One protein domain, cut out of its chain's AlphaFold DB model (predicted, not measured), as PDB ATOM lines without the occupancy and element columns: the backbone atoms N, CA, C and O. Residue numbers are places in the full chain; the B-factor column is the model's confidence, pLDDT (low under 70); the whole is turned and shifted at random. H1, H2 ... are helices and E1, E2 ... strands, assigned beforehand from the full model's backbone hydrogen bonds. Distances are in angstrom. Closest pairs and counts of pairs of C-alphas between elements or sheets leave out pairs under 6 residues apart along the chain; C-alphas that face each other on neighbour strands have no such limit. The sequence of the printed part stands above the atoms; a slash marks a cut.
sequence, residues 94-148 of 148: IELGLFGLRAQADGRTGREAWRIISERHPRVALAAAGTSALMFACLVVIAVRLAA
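Overview. This is residues 94 to 148 of the 148 residues of an uncharacterized protein of Streptomyces broussonetiae (UniProt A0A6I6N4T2). The model is an open, angular frame: a small two-strand hairpin, E1 and E2, hangs off the first end of a short helix, H1, and a much longer helix, H2, leaves the other end of H1 at a sharp corner. The hairpin and H2 reach out on the same side of H1 with empty space between them, and H2 makes most of the length. The printed part has 55 residues, with two named strands and two named helices in the order E1, E2, H1, H2; the sheet has the order E1 - E2, antiparallel, and the class is mostly helix. The whole is loose, with a radius of gyration of the C-alphas of 14.4 A, and elongated, spanning 43 by 25 by 17 A.

Along the chain. Begin at C-alpha 94, at (105.376, 164.207, 116.451), where E1 starts; it takes residues 94 to 97 and is 9.3 A long from first to last C-alpha. E2 follows at residues 100 to 104, 12.4 A long. Look next at C-alpha 109, at (104.898, 162.669, 131.149): from there H1 runs through residues 109 to 120, 16.8 A long. H2 takes residues 122 to 147, 37.7 A long, and ends at C-alpha 147, at (74.989, 169.008, 110.000).

Arrangement. E1 and E2 are a hairpin of antiparallel neighbour strands, with 150 degrees between their directions. Look at N 95 and O 102, 2.9 A apart, and at N 102 and O 95, 3.0 A apart, both within hydrogen-bond range. The C-alphas of Ile 94 and Ala 103 face each other at 4.5 A. Between E2 and H1 one pair of C-alphas is within 8 A, those of Gln 104 and Gly 110, at 7.8 A. H1 and H2 only just touch, and only at the corner by their link, with 3 pairs of C-alphas within 8 A. The closest are those of Ser 118 and Ala 125, 5.5 A apart; H1 touches with residues 117 to 118 alone, and H2 with residues 124 to 125 alone. They run opposite ways at a steep tilt of 55 degrees. H2 is apart from both E1 and E2, and E1 is apart from H1. In H1 and H2 every O i to N i+4 pair is within hydrogen-bond range.

Size, cuts and confidence. The two C-alphas farthest apart are those of Arg 120 and Ala 148, at 44.2 A. Residues 136 to 148, of which 136 to 147 belong to H2, stand free. The printed part has no cut, and its three links are tight; Ala 148 is the chain's last residue. The mean pLDDT of the printed part is 71.5, and residues 94 to 112 are under 70.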
ATOM      1  N   ILE A  94     105.694 162.843 116.870       46.81
ATOM      2  CA  ILE A  94     105.376 164.207 116.451       46.81
ATOM      3  C   ILE A  94     104.469 164.087 115.233       46.81
ATOM      4  O   ILE A  94     104.924 163.751 114.143       46.81
ATOM      5  N   GLU A  95     103.181 164.338 115.432       47.28
ATOM      6  CA  GLU A  95     102.224 164.431 114.338       47.28
ATOM      7  C   GLU A  95     102.145 165.884 113.872       47.28
ATOM      8  O   GLU A  95     101.768 166.793 114.620       47.28
ATOM      9  N   LEU A  96     102.525 166.103 112.615       45.03
ATOM     10  CA  LEU A  96     102.303 167.356 111.904       45.03
ATOM     11  C   LEU A  96     100.957 167.253 111.191       45.03
ATOM     12  O   LEU A  96     100.849 166.667 110.116       45.03
ATOM     13  N   GLY A  97      99.920 167.791 111.827       50.12
ATOM     14  CA  GLY A  97      98.584 167.877 111.251       50.12
ATOM     15  C   GLY A  97      98.236 169.296 110.817       50.12
ATOM     16  O   GLY A  97      98.852 170.273 111.241       50.12
ATOM     17  N   LEU A  98      97.155 169.419 110.043       39.59
ATOM     18  CA  LEU A  98      96.565 170.703 109.635       39.59
ATOM     19  C   LEU A  98      96.183 171.607 110.835       39.59
ATOM     20  O   LEU A  98      96.004 172.808 110.678       39.59
ATOM     21  N   PHE A  99      96.090 171.035 112.042       53.56
ATOM     22  CA  PHE A  99      95.768 171.717 113.302       53.56
ATOM     23  C   PHE A  99      96.991 171.992 114.200       53.56
ATOM     24  O   PHE A  99      96.830 172.264 115.391       53.56
ATOM     25  N   GLY A 100      98.202 171.933 113.644       49.09
ATOM     26  CA  GLY A 100      99.448 172.274 114.331       49.09
ATOM     27  C   GLY A 100     100.271 171.070 114.799       49.09
ATOM     28  O   GLY A 100      99.912 169.911 114.588       49.09
ATOM     29  N   LEU A 101     101.410 171.379 115.425       47.94
ATOM     30  CA  LEU A 101     102.357 170.419 115.998       47.94
ATOM     31  C   LEU A 101     101.746 169.732 117.226       47.94
ATOM     32  O   LEU A 101     101.549 170.372 118.261       47.94
ATOM     33  N   ARG A 102     101.490 168.421 117.141       55.59
ATOM     34  CA  ARG A 102     101.174 167.594 118.312       55.59
ATOM     35  C   ARG A 102     102.351 166.682 118.618       55.59
ATOM     36  O   ARG A 102     102.606 165.720 117.904       55.59
ATOM     37  N   ALA A 103     103.066 166.991 119.695       50.38
ATOM     38  CA  ALA A 103     104.022 166.068 120.287       50.38
ATOM     39  C   ALA A 103     103.280 165.207 121.314       50.38
ATOM     40  O   ALA A 103     102.827 165.712 122.343       50.38
ATOM     41  N   GLN A 104     103.127 163.918 121.024       50.50
ATOM     42  CA  GLN A 104     102.538 162.958 121.946       50.50
ATOM     43  C   GLN A 104     103.668 162.193 122.636       50.50
ATOM     44  O   GLN A 104     104.411 161.441 122.009       50.50
ATOM     45  N   ALA A 105     103.812 162.437 123.936       49.19
ATOM     46  CA  ALA A 105     104.616 161.636 124.850       49.19
ATOM     47  C   ALA A 105     103.660 160.917 125.812       49.19
ATOM     48  O   ALA A 105     102.568 161.431 126.072       49.19
ATOM     49  N   ASP A 106     104.051 159.747 126.326       55.09
ATOM     50  CA  ASP A 106     103.221 158.913 127.205       55.09
ATOM     51  C   ASP A 106     102.434 159.744 128.236       55.09
ATOM     52  O   ASP A 106     102.969 160.652 128.876       55.09
ATOM     53  N   GLY A 107     101.139 159.448 128.409       51.81
ATOM     54  CA  GLY A 107     100.172 160.306 129.121       51.81
ATOM     55  C   GLY A 107     100.483 160.617 130.596       51.81
ATOM     56  O   GLY A 107      99.773 161.403 131.227       51.81
ATOM     57  N   ARG A 108     101.542 160.021 131.157       55.19
ATOM     58  CA  ARG A 108     102.104 160.347 132.473       55.19
ATOM     59  C   ARG A 108     103.051 161.552 132.404       55.19
ATOM     60  O   ARG A 108     102.956 162.440 133.243       55.19
ATOM     61  N   THR A 109     103.884 161.626 131.368       61.16
ATOM     62  CA  THR A 109     104.898 162.669 131.149       61.16
ATOM     63  C   THR A 109     104.272 163.988 130.701       61.16
ATOM     64  O   THR A 109     104.723 165.052 131.112       61.16
ATOM     65  N   GLY A 110     103.181 163.939 129.925       61.00
ATOM     66  CA  GLY A 110     102.477 165.146 129.470       61.00
ATOM     67  C   GLY A 110     101.854 165.963 130.609       61.00
ATOM     68  O   GLY A 110     101.946 167.188 130.615       61.00
ATOM     69  N   ARG A 111     101.273 165.298 131.620       65.94
ATOM     70  CA  ARG A 111     100.706 165.982 132.799       65.94
ATOM     71  C   ARG A 111     101.784 166.555 133.715       65.94
ATOM     72  O   ARG A 111     101.591 167.639 134.257       65.94
ATOM     73  N   GLU A 112     102.901 165.849 133.868       69.75
ATOM     74  CA  GLU A 112     104.052 166.312 134.653       69.75
ATOM     75  C   GLU A 112     104.700 167.543 134.005       69.75
ATOM     76  O   GLU A 112     104.891 168.567 134.657       69.75
ATOM     77  N   ALA A 113     104.944 167.478 132.692       70.94
ATOM     78  CA  ALA A 113     105.494 168.584 131.917       70.94
ATOM     79  C   ALA A 113     104.560 169.800 131.930       70.94
ATOM     80  O   ALA A 113     105.015 170.923 132.143       70.94
ATOM     81  N   TRP A 114     103.248 169.584 131.773       72.88
ATOM     82  CA  TRP A 114     102.272 170.668 131.864       72.88
ATOM     83  C   TRP A 114     102.270 171.323 133.245       72.88
ATOM     84  O   TRP A 114     102.229 172.548 133.328       72.88
ATOM     85  N   ARG A 115     102.391 170.538 134.324       76.62
ATOM     86  CA  ARG A 115     102.474 171.084 135.683       76.62
ATOM     87  C   ARG A 115     103.678 172.014 135.834       76.62
ATOM     88  O   ARG A 115     103.498 173.169 136.208       76.62
ATOM     89  N   ILE A 116     104.866 171.559 135.430       76.94
ATOM     90  CA  ILE A 116     106.114 172.339 135.505       76.94
ATOM     91  C   ILE A 116     106.017 173.634 134.679       76.94
ATOM     92  O   ILE A 116     106.429 174.704 135.133       76.94
ATOM     93  N   ILE A 117     105.448 173.563 133.472       75.25
ATOM     94  CA  ILE A 117     105.259 174.734 132.602       75.25
ATOM     95  C   ILE A 117     104.248 175.711 133.220       75.25
ATOM     96  O   ILE A 117     104.479 176.923 133.205       75.25
ATOM     97  N   SER A 118     103.154 175.200 133.792       76.19
ATOM     98  CA  SER A 118     102.106 176.021 134.404       76.19
ATOM     99  C   SER A 118     102.578 176.755 135.663       76.19
ATOM    100  O   SER A 118     102.187 177.902 135.873       76.19
ATOM    101  N   GLU A 119     103.472 176.143 136.444       78.75
ATOM    102  CA  GLU A 119     104.067 176.753 137.636       78.75
ATOM    103  C   GLU A 119     105.064 177.864 137.278       78.75
ATOM    104  O   GLU A 119     105.068 178.916 137.915       78.75
ATOM    105  N   ARG A 120     105.886 177.679 136.231       82.12
ATOM    106  CA  ARG A 120     106.873 178.694 135.811       82.12
ATOM    107  C   ARG A 120     106.286 179.833 134.977       82.12
ATOM    108  O   ARG A 120     106.798 180.950 135.043       82.12
ATOM    109  N   HIS A 121     105.248 179.580 134.178       76.19
ATOM    110  CA  HIS A 121     104.740 180.550 133.201       76.19
ATOM    111  C   HIS A 121     103.199 180.621 133.166       76.19
ATOM    112  O   HIS A 121     102.573 180.198 132.188       76.19
ATOM    113  N   PRO A 122     102.557 181.255 134.168       79.44
ATOM    114  CA  PRO A 122     101.094 181.290 134.285       79.44
ATOM    115  C   PRO A 122     100.402 182.011 133.116       79.44
ATOM    116  O   PRO A 122      99.307 181.636 132.701       79.44
ATOM    117  N   ARG A 123     101.057 183.019 132.522       77.44
ATOM    118  CA  ARG A 123     100.524 183.740 131.350       77.44
ATOM    119  C   ARG A 123     100.469 182.865 130.095       77.44
ATOM    120  O   ARG A 123      99.520 182.968 129.325       77.44
ATOM    121  N   VAL A 124     101.457 181.991 129.908       75.81
ATOM    122  CA  VAL A 124     101.513 181.070 128.761       75.81
ATOM    123  C   VAL A 124     100.453 179.981 128.912       75.81
ATOM    124  O   VAL A 124      99.773 179.650 127.944       75.81
ATOM    125  N   ALA A 125     100.242 179.495 130.137       74.25
ATOM    126  CA  ALA A 125      99.195 178.523 130.428       74.25
ATOM    127  C   ALA A 125      97.787 179.064 130.117       74.25
ATOM    128  O   ALA A 125      96.992 178.380 129.472       74.25
ATOM    129  N   LEU A 126      97.499 180.311 130.508       78.94
ATOM    130  CA  LEU A 126      96.220 180.968 130.211       78.94
ATOM    131  C   LEU A 126      96.011 181.192 128.707       78.94
ATOM    132  O   LEU A 126      94.923 180.929 128.197       78.94
ATOM    133  N   ALA A 127      97.047 181.625 127.983       79.38
ATOM    134  CA  ALA A 127      96.975 181.808 126.534       79.38
ATOM    135  C   ALA A 127      96.722 180.481 125.802       79.38
ATOM    136  O   ALA A 127      95.871 180.417 124.913       79.38
ATOM    137  N   ALA A 128      97.403 179.405 126.204       75.50
ATOM    138  CA  ALA A 128      97.200 178.078 125.632       75.50
ATOM    139  C   ALA A 128      95.774 177.564 125.890       75.50
ATOM    140  O   ALA A 128      95.098 177.147 124.949       75.50
ATOM    141  N   ALA A 129      95.277 177.674 127.128       79.88
ATOM    142  CA  ALA A 129      93.917 177.265 127.481       79.88
ATOM    143  C   ALA A 129      92.852 178.063 126.708       79.88
ATOM    144  O   ALA A 129      91.914 177.478 126.164       79.88
ATOM    145  N   GLY A 130      93.026 179.386 126.598       85.50
ATOM    146  CA  GLY A 130      92.140 180.251 125.819       85.50
ATOM    147  C   GLY A 130      92.132 179.895 124.332       85.50
ATOM    148  O   GLY A 130      91.068 179.796 123.721       85.50
ATOM    149  N   THR A 131      93.304 179.611 123.761       81.62
ATOM    150  CA  THR A 131      93.433 179.206 122.353       81.62
ATOM    151  C   THR A 131      92.764 177.854 122.096       81.62
ATOM    152  O   THR A 131      92.037 177.703 121.116       81.62
ATOM    153  N   SER A 132      92.939 176.873 122.991       78.69
ATOM    154  CA  SER A 132      92.266 175.571 122.885       78.69
ATOM    155  C   SER A 132      90.742 175.686 122.984       78.69
ATOM    156  O   SER A 132      90.039 175.058 122.193       78.69
ATOM    157  N   ALA A 133      90.224 176.509 123.901       84.38
ATOM    158  CA  ALA A 133      88.787 176.754 124.027       84.38
ATOM    159  C   ALA A 133      88.200 177.400 122.762       84.38
ATOM    160  O   ALA A 133      87.141 176.989 122.288       84.38
ATOM    161  N   LEU A 134      88.914 178.366 122.176       87.94
ATOM    162  CA  LEU A 134      88.488 179.054 120.958       87.94
ATOM    163  C   LEU A 134      88.498 178.116 119.742       87.94
ATOM    164  O   LEU A 134      87.537 178.089 118.975       87.94
ATOM    165  N   MET A 135      89.528 177.273 119.612       84.38
ATOM    166  CA  MET A 135      89.591 176.231 118.580       84.38
ATOM    167  C   MET A 135      88.453 175.215 118.713       84.38
ATOM    168  O   MET A 135      87.848 174.836 117.710       84.38
ATOM    169  N   PHE A 136      88.130 174.795 119.940       85.25
ATOM    170  CA  PHE A 136      87.022 173.878 120.191       85.25
ATOM    171  C   PHE A 136      85.673 174.512 119.838       85.25
ATOM    172  O   PHE A 136      84.871 173.894 119.143       85.25
ATOM    173  N   ALA A 137      85.445 175.768 120.236       88.19
ATOM    174  CA  ALA A 137      84.235 176.504 119.880       88.19
ATOM    175  C   ALA A 137      84.082 176.647 118.355       88.19
ATOM    176  O   ALA A 137      83.009 176.373 117.822       88.19
ATOM    177  N   CYS A 138      85.158 176.993 117.639       89.81
ATOM    178  CA  CYS A 138      85.157 177.034 116.174       89.81
ATOM    179  C   CYS A 138      84.816 175.672 115.555       89.81
ATOM    180  O   CYS A 138      83.977 175.607 114.659       89.81
ATOM    181  N   LEU A 139      85.420 174.581 116.039       88.19
ATOM    182  CA  LEU A 139      85.130 173.231 115.549       88.19
ATOM    183  C   LEU A 139      83.666 172.840 115.762       88.19
ATOM    184  O   LEU A 139      83.052 172.292 114.850       88.19
ATOM    185  N   VAL A 140      83.093 173.156 116.925       89.44
ATOM    186  CA  VAL A 140      81.672 172.911 117.209       89.44
ATOM    187  C   VAL A 140      80.785 173.706 116.253       89.44
ATOM    188  O   VAL A 140      79.865 173.139 115.671       89.44
ATOM    189  N   VAL A 141      81.077 174.992 116.028       90.06
ATOM    190  CA  VAL A 141      80.312 175.824 115.083       90.06
ATOM    191  C   VAL A 141      80.380 175.253 113.666       90.06
ATOM    192  O   VAL A 141      79.350 175.155 113.005       90.06
ATOM    193  N   ILE A 142      81.562 174.836 113.206       89.12
ATOM    194  CA  ILE A 142      81.738 174.225 111.881       89.12
ATOM    195  C   ILE A 142      80.962 172.907 111.785       89.12
ATOM    196  O   ILE A 142      80.236 172.704 110.817       89.12
ATOM    197  N   ALA A 143      81.061 172.034 112.789       87.94
ATOM    198  CA  ALA A 143      80.349 170.759 112.808       87.94
ATOM    199  C   ALA A 143      78.825 170.950 112.780       87.94
ATOM    200  O   ALA A 143      78.139 170.278 112.016       87.94
ATOM    201  N   VAL A 144      78.300 171.910 113.550       89.00
ATOM    202  CA  VAL A 144      76.872 172.264 113.539       89.00
ATOM    203  C   VAL A 144      76.448 172.799 112.170       89.00
ATOM    204  O   VAL A 144      75.378 172.446 111.689       89.00
ATOM    205  N   ARG A 145      77.283 173.613 111.514       87.62
ATOM    206  CA  ARG A 145      77.012 174.139 110.165       87.62
ATOM    207  C   ARG A 145      77.063 173.076 109.070       87.62
ATOM    208  O   ARG A 145      76.403 173.257 108.062       87.62
ATOM    209  N   LEU A 146      77.847 172.014 109.248       84.44
ATOM    210  CA  LEU A 146      77.903 170.885 108.313       84.44
ATOM    211  C   LEU A 146      76.736 169.903 108.495       84.44
ATOM    212  O   LEU A 146      76.445 169.141 107.580       84.44
ATOM    213  N   ALA A 147      76.101 169.898 109.668       79.31
ATOM    214  CA  ALA A 147      74.989 169.008 110.000       79.31
ATOM    215  C   ALA A 147      73.593 169.626 109.766       79.31
ATOM    216  O   ALA A 147      72.599 168.913 109.909       79.31
ATOM    217  N   ALA A 148      73.519 170.923 109.453       72.19
ATOM    218  CA  ALA A 148      72.293 171.684 109.190       72.19
ATOM    219  C   ALA A 148      72.125 171.959 107.692       72.19
ATOM    220  O   ALA A 148      70.969 171.902 107.222       72.19
TER     221      ALA A 148